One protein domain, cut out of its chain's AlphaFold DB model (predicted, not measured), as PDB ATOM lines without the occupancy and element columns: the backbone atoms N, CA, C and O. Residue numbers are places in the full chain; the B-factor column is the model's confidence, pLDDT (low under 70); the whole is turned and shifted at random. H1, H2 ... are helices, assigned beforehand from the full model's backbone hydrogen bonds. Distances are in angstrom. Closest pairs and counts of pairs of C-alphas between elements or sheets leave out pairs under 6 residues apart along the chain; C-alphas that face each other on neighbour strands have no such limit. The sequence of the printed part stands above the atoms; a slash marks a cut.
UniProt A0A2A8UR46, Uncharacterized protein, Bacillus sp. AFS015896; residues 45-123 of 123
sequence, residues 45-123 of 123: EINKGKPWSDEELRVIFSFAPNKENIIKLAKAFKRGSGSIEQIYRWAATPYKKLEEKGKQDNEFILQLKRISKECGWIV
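This is residues 45 to 123 of the 123 residues of an uncharacterized protein of Bacillus sp. AFS015896 (UniProt A0A2A8UR46). H3 runs through the middle of a small cluster of crossed helices, with H2 set across its first part and H5 across its later part. H1 lies between H2 and H5, and the short H4 sits beyond the last end of H3, touching no helix. The printed part has 79 residues with five named helices, H1 to H5 in order, and no named strand; its class is all helix. It is compact, with a radius of gyration of the C-alphas of 12.2 A and spans of 33 by 24 by 21 A.

H3, residues 81 to 92, is 17.0 A long from first to last C-alpha. H5, residues 107 to 118, is 16.5 A long and ends with C-alpha 118 at (184.578, 139.845, 224.050). H2, residues 67 to 77, is 15.5 A long. H1, residues 54 to 61, is 10.4 A long and begins with C-alpha 54 at (191.860, 146.866, 221.822). H4 is residues 95 to 99.

H3 touches H2 with residues 81 to 85 alone, at a steep tilt of 69 degrees, only just short of about perpendicular; their closest C-alphas, of Ala 74 and Ser 81, are 4.9 A apart. With residues 87 to 91 alone H3 touches H5, at a steep tilt of 68 degrees, again only just; the closest C-alphas, of Ala 91 and Lys 113, are 5.5 A apart. H5 touches H1 with residues 111 to 116 alone, at a steep tilt of 63 degrees; the closest C-alphas, of Phe 61 and Ser 116, are 6.4 A apart. H1 and H2 are close but not clearly touching, at a shallow tilt of 20 degrees, opposite ways; their closest C-alphas, of Ile 60 and Leu 73, are 6.9 A apart. H2 and H5 are apart. In H1, H2, H3, H4 and H5 every O i to N i+4 pair is within hydrogen-bond range.

The two C-alphas farthest apart, of Ile 46 and Lys 96, are 34.4 A apart. The printed part has no cut and no long link. Its mean pLDDT is 94.0; residues 122 to 123, at the chain's end, are under 70.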
ATOM      1  N   GLU A  45     203.554 150.985 205.528       93.25
ATOM      2  CA  GLU A  45     203.534 150.180 206.757       93.25
ATOM      3  C   GLU A  45     204.030 150.975 207.990       93.25
ATOM      4  O   GLU A  45     204.693 150.420 208.868       93.25
ATOM      5  N   ILE A  46     203.740 152.281 208.092       96.31
ATOM      6  CA  ILE A  46     204.191 153.137 209.219       96.31
ATOM      7  C   ILE A  46     203.840 152.634 210.631       96.31
ATOM      8  O   ILE A  46     204.416 153.111 211.612       96.31
ATOM      9  N   ASN A  47     202.884 151.711 210.775       96.69
ATOM     10  CA  ASN A  47     202.497 151.146 212.070       96.69
ATOM     11  C   ASN A  47     203.107 149.763 212.333       96.69
ATOM     12  O   ASN A  47     202.776 149.116 213.329       96.69
ATOM     13  N   LYS A  48     204.016 149.297 211.471       93.31
ATOM     14  CA  LYS A  48     204.734 148.036 211.660       93.31
ATOM     15  C   LYS A  48     205.471 148.014 212.999       93.31
ATOM     16  O   LYS A  48     206.172 148.953 213.355       93.31
ATOM     17  N   GLY A  49     205.307 146.913 213.731       90.56
ATOM     18  CA  GLY A  49     205.952 146.695 215.028       90.56
ATOM     19  C   GLY A  49     205.339 147.469 216.200       90.56
ATOM     20  O   GLY A  49     205.739 147.229 217.333       90.56
ATOM     21  N   LYS A  50     204.358 148.352 215.968       95.88
ATOM     22  CA  LYS A  50     203.661 149.040 217.061       95.88
ATOM     23  C   LYS A  50     202.721 148.072 217.802       95.88
ATOM     24  O   LYS A  50     202.198 147.146 217.176       95.88
ATOM     25  N   PRO A  51     202.456 148.280 219.103       96.00
ATOM     26  CA  PRO A  51     201.421 147.536 219.821       96.00
ATOM     27  C   PRO A  51     200.047 147.672 219.153       96.00
ATOM     28  O   PRO A  51     199.794 148.649 218.445       96.00
ATOM     29  N   TRP A  52     199.173 146.688 219.348       97.75
ATOM     30  CA  TRP A  52     197.782 146.748 218.897       97.75
ATOM     31  C   TRP A  52     196.900 147.294 220.019       97.75
ATOM     32  O   TRP A  52     197.000 146.847 221.160       97.75
ATOM     33  N   SER A  53     196.042 148.255 219.698       98.06
ATOM     34  CA  SER A  53     194.978 148.701 220.602       98.06
ATOM     35  C   SER A  53     193.826 147.699 220.629       98.06
ATOM     36  O   SER A  53     193.610 146.950 219.674       98.06
ATOM     37  N   ASP A  54     193.050 147.710 221.710       98.31
ATOM     38  CA  ASP A  54     191.860 146.866 221.822       98.31
ATOM     39  C   ASP A  54     190.841 147.196 220.720       98.31
ATOM     40  O   ASP A  54     190.222 146.295 220.160       98.31
ATOM     41  N   GLU A  55     190.699 148.468 220.348       98.25
ATOM     42  CA  GLU A  55     189.801 148.927 219.286       98.25
ATOM     43  C   GLU A  55     190.212 148.383 217.913       98.25
ATOM     44  O   GLU A  55     189.362 147.874 217.179       98.25
ATOM     45  N   GLU A  56     191.507 148.424 217.575       98.19
ATOM     46  CA  GLU A  56     192.012 147.806 216.342       98.19
ATOM     47  C   GLU A  56     191.729 146.296 216.333       98.19
ATOM     48  O   GLU A  56     191.280 145.754 215.322       98.19
ATOM     49  N   LEU A  57     191.936 145.612 217.464       98.31
ATOM     50  CA  LEU A  57     191.677 144.176 217.586       98.31
ATOM     51  C   LEU A  57     190.190 143.837 217.443       98.31
ATOM     52  O   LEU A  57     189.857 142.869 216.761       98.31
ATOM     53  N   ARG A  58     189.285 144.638 218.020       98.06
ATOM     54  CA  ARG A  58     187.833 144.453 217.851       98.06
ATOM     55  C   ARG A  58     187.419 144.568 216.390       98.06
ATOM     56  O   ARG A  58     186.644 143.740 215.917       98.06
ATOM     57  N   VAL A  59     187.978 145.539 215.665       98.12
ATOM     58  CA  VAL A  59     187.760 145.662 214.217       98.12
ATOM     59  C   VAL A  59     188.321 144.449 213.486       98.12
ATOM     60  O   VAL A  59     187.659 143.934 212.600       98.12
ATOM     61  N   ILE A  60     189.501 143.940 213.846       97.81
ATOM     62  CA  ILE A  60     190.035 142.722 213.215       97.81
ATOM     63  C   ILE A  60     189.085 141.541 213.432       97.81
ATOM     64  O   ILE A  60     188.695 140.894 212.464       97.81
ATOM     65  N   PHE A  61     188.637 141.297 214.664       97.25
ATOM     66  CA  PHE A  61     187.739 140.180 214.970       97.25
ATOM     67  C   PHE A  61     186.316 140.334 214.413       97.25
ATOM     68  O   PHE A  61     185.581 139.349 214.393       97.25
ATOM     69  N   SER A  62     185.927 141.509 213.897       95.56
ATOM     70  CA  SER A  62     184.665 141.665 213.162       95.56
ATOM     71  C   SER A  62     184.722 141.125 211.726       95.56
ATOM     72  O   SER A  62     183.704 141.125 211.035       95.56
ATOM     73  N   PHE A  63     185.893 140.689 211.247       95.81
ATOM     74  CA  PHE A  63     186.063 140.077 209.929       95.81
ATOM     75  C   PHE A  63     186.431 138.594 210.037       95.81
ATOM     76  O   PHE A  63     187.125 138.147 210.946       95.81
ATOM     77  N   ALA A  64     185.996 137.817 209.043       93.62
ATOM     78  CA  ALA A  64     186.435 136.434 208.894       93.62
ATOM     79  C   ALA A  64     187.920 136.371 208.470       93.62
ATOM     80  O   ALA A  64     188.347 137.203 207.656       93.62
ATOM     81  N   PRO A  65     188.689 135.361 208.926       94.81
ATOM     82  CA  PRO A  65     190.126 135.227 208.666       94.81
ATOM     83  C   PRO A  65     190.439 134.691 207.253       94.81
ATOM     84  O   PRO A  65     191.087 133.659 207.093       94.81
ATOM     85  N   ASN A  66     189.974 135.378 206.208       93.38
ATOM     86  CA  ASN A  66     190.266 135.046 204.810       93.38
ATOM     87  C   ASN A  66     191.301 136.008 204.193       93.38
ATOM     88  O   ASN A  66     191.555 137.091 204.724       93.38
ATOM     89  N   LYS A  67     191.913 135.606 203.065       93.06
ATOM     90  CA  LYS A  67     193.001 136.362 202.411       93.06
ATOM     91  C   LYS A  67     192.601 137.806 202.078       93.06
ATOM     92  O   LYS A  67     193.388 138.719 202.312       93.06
ATOM     93  N   GLU A  68     191.386 138.008 201.574       93.88
ATOM     94  CA  GLU A  68     190.866 139.327 201.196       93.88
ATOM     95  C   GLU A  68     190.784 140.263 202.410       93.88
ATOM     96  O   GLU A  68     191.356 141.354 202.405       93.88
ATOM     97  N   ASN A  69     190.158 139.808 203.498       96.06
ATOM     98  CA  ASN A  69     190.038 140.583 204.729       96.06
ATOM     99  C   ASN A  69     191.397 140.839 205.383       96.06
ATOM    100  O   ASN A  69     191.636 141.934 205.883       96.06
ATOM    101  N   ILE A  70     192.306 139.860 205.357       96.44
ATOM    102  CA  ILE A  70     193.665 140.013 205.886       96.44
ATOM    103  C   ILE A  70     194.398 141.154 205.172       96.44
ATOM    104  O   ILE A  70     194.954 142.025 205.839       96.44
ATOM    105  N   ILE A  71     194.372 141.187 203.835       95.31
ATOM    106  CA  ILE A  71     195.014 142.252 203.048       95.31
ATOM    107  C   ILE A  71     194.322 143.595 203.294       95.31
ATOM    108  O   ILE A  71     194.990 144.610 203.496       95.31
ATOM    109  N   LYS A  72     192.986 143.602 203.331       95.38
ATOM    110  CA  LYS A  72     192.189 144.801 203.604       95.38
ATOM    111  C   LYS A  72     192.545 145.427 204.954       95.38
ATOM    112  O   LYS A  72     192.819 146.624 205.016       95.38
ATOM    113  N   LEU A  73     192.573 144.627 206.019       97.19
ATOM    114  CA  LEU A  73     192.907 145.075 207.373       97.19
ATOM    115  C   LEU A  73     194.366 145.532 207.467       97.19
ATOM    116  O   LEU A  73     194.646 146.570 208.059       97.19
ATOM    117  N   ALA A  74     195.288 144.802 206.836       95.81
ATOM    118  CA  ALA A  74     196.704 145.158 206.779       95.81
ATOM    119  C   ALA A  74     196.921 146.556 206.173       95.81
ATOM    120  O   ALA A  74     197.569 147.412 206.781       95.81
ATOM    121  N   LYS A  75     196.286 146.825 205.026       95.06
ATOM    122  CA  LYS A  75     196.310 148.141 204.370       95.06
ATOM    123  C   LYS A  75     195.646 149.220 205.230       95.06
ATOM    124  O   LYS A  75     196.220 150.293 205.394       95.06
ATOM    125  N   ALA A  76     194.476 148.935 205.805       96.12
ATOM    126  CA  ALA A  76     193.732 149.890 206.631       96.12
ATOM    127  C   ALA A  76     194.521 150.330 207.875       96.12
ATOM    128  O   ALA A  76     194.585 151.520 208.178       96.12
ATOM    129  N   PHE A  77     195.176 149.387 208.554       97.31
ATOM    130  CA  PHE A  77     195.992 149.670 209.736       97.31
ATOM    131  C   PHE A  77     197.436 150.053 209.415       97.31
ATOM    132  O   PHE A  77     198.192 150.381 210.333       97.31
ATOM    133  N   LYS A  78     197.821 150.050 208.131       96.56
ATOM    134  CA  LYS A  78     199.184 150.328 207.661       96.56
ATOM    135  C   LYS A  78     200.221 149.433 208.342       96.56
ATOM    136  O   LYS A  78     201.191 149.900 208.946       96.56
ATOM    137  N   ARG A  79     199.977 148.124 208.294       95.62
ATOM    138  CA  ARG A  79     200.816 147.067 208.878       95.62
ATOM    139  C   ARG A  79     200.900 145.889 207.917       95.62
ATOM    140  O   ARG A  79     199.991 145.680 207.131       95.62
ATOM    141  N   GLY A  80     201.944 145.073 208.033       94.06
ATOM    142  CA  GLY A  80     202.090 143.885 207.191       94.06
ATOM    143  C   GLY A  80     200.999 142.833 207.436       94.06
ATOM    144  O   GLY A  80     200.641 142.551 208.585       94.06
ATOM    145  N   SER A  81     200.530 142.184 206.369       94.12
ATOM    146  CA  SER A  81     199.476 141.153 206.414       94.12
ATOM    147  C   SER A  81     199.790 139.989 207.355       94.12
ATOM    148  O   SER A  81     198.899 139.488 208.038       94.12
ATOM    149  N   GLY A  82     201.069 139.621 207.481       94.31
ATOM    150  CA  GLY A  82     201.515 138.579 208.409       94.31
ATOM    151  C   GLY A  82     201.215 138.886 209.882       94.31
ATOM    152  O   GLY A  82     201.075 137.963 210.679       94.31
ATOM    153  N   SER A  83     201.075 140.162 210.263       95.81
ATOM    154  CA  SER A  83     200.675 140.534 211.628       95.81
ATOM    155  C   SER A  83     199.189 140.261 211.888       95.81
ATOM    156  O   SER A  83     198.845 139.752 212.952       95.81
ATOM    157  N   ILE A  84     198.326 140.489 210.892       97.25
ATOM    158  CA  ILE A  84     196.899 140.141 210.949       97.25
ATOM    159  C   ILE A  84     196.726 138.616 210.989       97.25
ATOM    160  O   ILE A  84     195.966 138.091 211.799       97.25
ATOM    161  N   GLU A  85     197.480 137.882 210.164       96.38
ATOM    162  CA  GLU A  85     197.496 136.412 210.182       96.38
ATOM    163  C   GLU A  85     197.895 135.854 211.554       96.38
ATOM    164  O   GLU A  85     197.300 134.888 212.037       96.38
ATOM    165  N   GLN A  86     198.895 136.461 212.202       96.12
ATOM    166  CA  GLN A  86     199.316 136.073 213.548       96.12
ATOM    167  C   GLN A  86     198.230 136.325 214.593       96.12
ATOM    168  O   GLN A  86     198.065 135.483 215.472       96.12
ATOM    169  N   ILE A  87     197.476 137.425 214.484       97.12
ATOM    170  CA  ILE A  87     196.355 137.714 215.387       97.12
ATOM    171  C   ILE A  87     195.342 136.575 215.355       97.12
ATOM    172  O   ILE A  87     195.071 135.971 216.393       97.12
ATOM    173  N   TYR A  88     194.855 136.213 214.166       96.62
ATOM    174  CA  TYR A  88     193.899 135.115 214.032       96.62
ATOM    175  C   TYR A  88     194.485 133.777 214.497       96.62
ATOM    176  O   TYR A  88     193.819 133.019 215.200       96.62
ATOM    177  N   ARG A  89     195.752 133.489 214.170       95.00
ATOM    178  CA  ARG A  89     196.419 132.249 214.591       95.00
ATOM    179  C   ARG A  89     196.506 132.128 216.111       95.00
ATOM    180  O   ARG A  89     196.193 131.070 216.656       95.00
ATOM    181  N   TRP A  90     196.949 133.177 216.802       95.00
ATOM    182  CA  TRP A  90     197.097 133.152 218.258       95.00
ATOM    183  C   TRP A  90     195.751 133.167 218.972       95.00
ATOM    184  O   TRP A  90     195.567 132.411 219.927       95.00
ATOM    185  N   ALA A  91     194.783 133.927 218.459       94.06
ATOM    186  CA  ALA A  91     193.416 133.897 218.956       94.06
ATOM    187  C   ALA A  91     192.803 132.488 218.852       94.06
ATOM    188  O   ALA A  91     192.183 132.030 219.809       94.06
ATOM    189  N   ALA A  92     193.058 131.753 217.762       93.00
ATOM    190  CA  ALA A  92     192.577 130.378 217.574       93.00
ATOM    191  C   ALA A  92     193.410 129.308 218.309       93.00
ATOM    192  O   ALA A  92     193.001 128.157 218.407       93.00
ATOM    193  N   THR A  93     194.599 129.640 218.824       93.56
ATOM    194  CA  THR A  93     195.480 128.641 219.456       93.56
ATOM    195  C   THR A  93     194.962 128.270 220.852       93.56
ATOM    196  O   THR A  93     194.897 129.155 221.701       93.56
ATOM    197  N   PRO A  94     194.627 127.003 221.161       91.56
ATOM    198  CA  PRO A  94     194.141 126.616 222.491       91.56
ATOM    199  C   PRO A  94     195.150 126.914 223.609       91.56
ATOM    200  O   PRO A  94     196.352 126.771 223.388       91.56
ATOM    201  N   TYR A  95     194.674 127.248 224.817       89.75
ATOM    202  CA  TYR A  95     195.531 127.585 225.970       89.75
ATOM    203  C   TYR A  95     196.590 126.519 226.274       89.75
ATOM    204  O   TYR A  95     197.761 126.854 226.400       89.75
ATOM    205  N   LYS A  96     196.223 125.231 226.234       92.00
ATOM    206  CA  LYS A  96     197.173 124.120 226.402       92.00
ATOM    207  C   LYS A  96     198.371 124.201 225.439       92.00
ATOM    208  O   LYS A  96     199.511 124.012 225.841       92.00
ATOM    209  N   LYS A  97     198.132 124.555 224.169       92.25
ATOM    210  CA  LYS A  97     199.208 124.732 223.175       92.25
ATOM    211  C   LYS A  97     200.033 125.999 223.408       92.25
ATOM    212  O   LYS A  97     201.131 126.103 222.870       92.25
ATOM    213  N   LEU A  98     199.501 126.990 224.124       91.94
ATOM    214  CA  LEU A  98     200.259 128.175 224.531       91.94
ATOM    215  C   LEU A  98     201.210 127.831 225.679       91.94
ATOM    216  O   LEU A  98     202.373 128.218 225.615       91.94
ATOM    217  N   GLU A  99     200.742 127.058 226.662       90.88
ATOM    218  CA  GLU A  99     201.549 126.551 227.781       90.88
ATOM    219  C   GLU A  99     202.694 125.655 227.294       90.88
ATOM    220  O   GLU A  99     203.850 125.903 227.623       90.88
ATOM    221  N   GLU A 100     202.409 124.689 226.411       94.19
ATOM    222  CA  GLU A 100     203.427 123.824 225.783       94.19
ATOM    223  C   GLU A 100     204.519 124.625 225.047       94.19
ATOM    224  O   GLU A 100     205.652 124.169 224.904       94.19
ATOM    225  N   LYS A 101     204.185 125.833 224.575       91.25
ATOM    226  CA  LYS A 101     205.106 126.740 223.875       91.25
ATOM    227  C   LYS A 101     205.768 127.773 224.794       91.25
ATOM    228  O   LYS A 101     206.514 128.611 224.283       91.25
ATOM    229  N   GLY A 102     205.480 127.771 226.097       91.31
ATOM    230  CA  GLY A 102     205.957 128.792 227.036       91.31
ATOM    231  C   GLY A 102     205.458 130.202 226.691       91.31
ATOM    232  O   GLY A 102     206.201 131.177 226.798       91.31
ATOM    233  N   LYS A 103     204.235 130.312 226.159       90.50
ATOM    234  CA  LYS A 103     203.615 131.565 225.688       90.50
ATOM    235  C   LYS A 103     202.372 131.965 226.481       90.50
ATOM    236  O   LYS A 103     201.699 132.914 226.086       90.50
ATOM    237  N   GLN A 104     202.066 131.266 227.569       87.69
ATOM    238  CA  GLN A 104     200.876 131.499 228.388       87.69
ATOM    239  C   GLN A 104     200.844 132.895 229.031       87.69
ATOM    240  O   GLN A 104     199.776 133.489 229.112       87.69
ATOM    241  N   ASP A 105     202.007 133.460 229.369       90.31
ATOM    242  CA  ASP A 105     202.121 134.772 230.029       90.31
ATOM    243  C   ASP A 105     202.414 135.920 229.044       90.31
ATOM    244  O   ASP A 105     202.757 137.033 229.435       90.31
ATOM    245  N   ASN A 106     202.332 135.666 227.733       95.62
ATOM    246  CA  ASN A 106     202.619 136.694 226.741       95.62
ATOM    247  C   ASN A 106     201.486 137.733 226.695       95.62
ATOM    248  O   ASN A 106     200.384 137.424 226.245       95.62
ATOM    249  N   GLU A 107     201.786 138.972 227.093       95.25
ATOM    250  CA  GLU A 107     200.811 140.071 227.197       95.25
ATOM    251  C   GLU A 107     199.989 140.279 225.921       95.25
ATOM    252  O   GLU A 107     198.768 140.414 225.985       95.25
ATOM    253  N   PHE A 108     200.638 140.243 224.753       95.81
ATOM    254  CA  PHE A 108     199.942 140.386 223.478       95.81
ATOM    255  C   PHE A 108     198.966 139.228 223.243       95.81
ATOM    256  O   PHE A 108     197.805 139.466 222.935       95.81
ATOM    257  N   ILE A 109     199.382 137.974 223.441       95.69
ATOM    258  CA  ILE A 109     198.488 136.814 223.280       95.69
ATOM    259  C   ILE A 109     197.327 136.865 224.283       95.69
ATOM    260  O   ILE A 109     196.191 136.572 223.908       95.69
ATOM    261  N   LEU A 110     197.579 137.277 225.527       95.38
ATOM    262  CA  LEU A 110     196.535 137.458 226.536       95.38
ATOM    263  C   LEU A 110     195.525 138.539 226.124       95.38
ATOM    264  O   LEU A 110     194.317 138.317 226.231       95.38
ATOM    265  N   GLN A 111     195.997 139.663 225.578       97.12
ATOM    266  CA  GLN A 111     195.143 140.696 224.991       97.12
ATOM    267  C   GLN A 111     194.285 140.117 223.857       97.12
ATOM    268  O   GLN A 111     193.064 140.271 223.875       97.12
ATOM    269  N   LEU A 112     194.888 139.380 222.914       96.44
ATOM    270  CA  LEU A 112     194.154 138.745 221.813       96.44
ATOM    271  C   LEU A 112     193.050 137.818 222.323       96.44
ATOM    272  O   LEU A 112     191.934 137.867 221.814       96.44
ATOM    273  N   LYS A 113     193.349 137.000 223.337       94.50
ATOM    274  CA  LYS A 113     192.394 136.066 223.943       94.50
ATOM    275  C   LYS A 113     191.238 136.762 224.642       94.50
ATOM    276  O   LYS A 113     190.100 136.303 224.538       94.50
ATOM    277  N   ARG A 114     191.520 137.855 225.354       95.75
ATOM    278  CA  ARG A 114     190.490 138.679 225.988       95.75
ATOM    279  C   ARG A 114     189.556 139.261 224.928       95.75
ATOM    280  O   ARG A 114     188.353 139.023 224.989       95.75
ATOM    281  N   ILE A 115     190.113 139.954 223.935       97.56
ATOM    282  CA  ILE A 115     189.315 140.668 222.933       97.56
ATOM    283  C   ILE A 115     188.565 139.707 222.007       97.56
ATOM    284  O   ILE A 115     187.399 139.946 221.705       97.56
ATOM    285  N   SER A 116     189.164 138.580 221.608       95.38
ATOM    286  CA  SER A 116     188.459 137.593 220.781       95.38
ATOM    287  C   SER A 116     187.227 137.038 221.503       95.38
ATOM    288  O   SER A 116     186.172 136.879 220.892       95.38
ATOM    289  N   LYS A 117     187.329 136.801 222.819       93.69
ATOM    290  CA  LYS A 117     186.207 136.359 223.652       93.69
ATOM    291  C   LYS A 117     185.130 137.440 223.791       93.69
ATOM    292  O   LYS A 117     183.954 137.111 223.673       93.69
ATOM    293  N   GLU A 118     185.512 138.702 224.009       95.19
ATOM    294  CA  GLU A 118     184.578 139.845 224.050       95.19
ATOM    295  C   GLU A 118     183.771 139.971 222.751       95.19
ATOM    296  O   GLU A 118     182.567 140.210 222.791       95.19
ATOM    297  N   CYS A 119     184.417 139.752 221.604       93.62
ATOM    298  CA  CYS A 119     183.775 139.808 220.292       93.62
ATOM    299  C   CYS A 119     182.949 138.557 219.939       93.62
ATOM    300  O   CYS A 119     182.404 138.493 218.840       93.62
ATOM    301  N   GLY A 120     182.878 137.542 220.809       90.00
ATOM    302  CA  GLY A 120     182.212 136.273 220.493       90.00
ATOM    303  C   GLY A 120     182.911 135.473 219.386       90.00
ATOM    304  O   GLY A 120     182.293 134.624 218.747       90.00
ATOM    305  N   TRP A 121     184.197 135.739 219.144       88.31
ATOM    306  CA  TRP A 121     184.999 135.028 218.161       88.31
ATOM    307  C   TRP A 121     185.415 133.676 218.747       88.31
ATOM    308  O   TRP A 121     186.347 133.576 219.551       88.31
ATOM    309  N   ILE A 122     184.659 132.642 218.387       66.50
ATOM    310  CA  ILE A 122     184.868 131.258 218.816       66.50
ATOM    311  C   ILE A 122     185.473 130.498 217.635       66.50
ATOM    312  O   ILE A 122     184.882 130.465 216.556       66.50
ATOM    313  N   VAL A 123     186.647 129.900 217.848       58.03
ATOM    314  CA  VAL A 123     187.302 128.964 216.920       58.03
ATOM    315  C   VAL A 123     187.565 127.657 217.637       58.03
ATOM    316  O   VAL A 123     188.005 127.727 218.809       58.03
TER     317      VAL A 123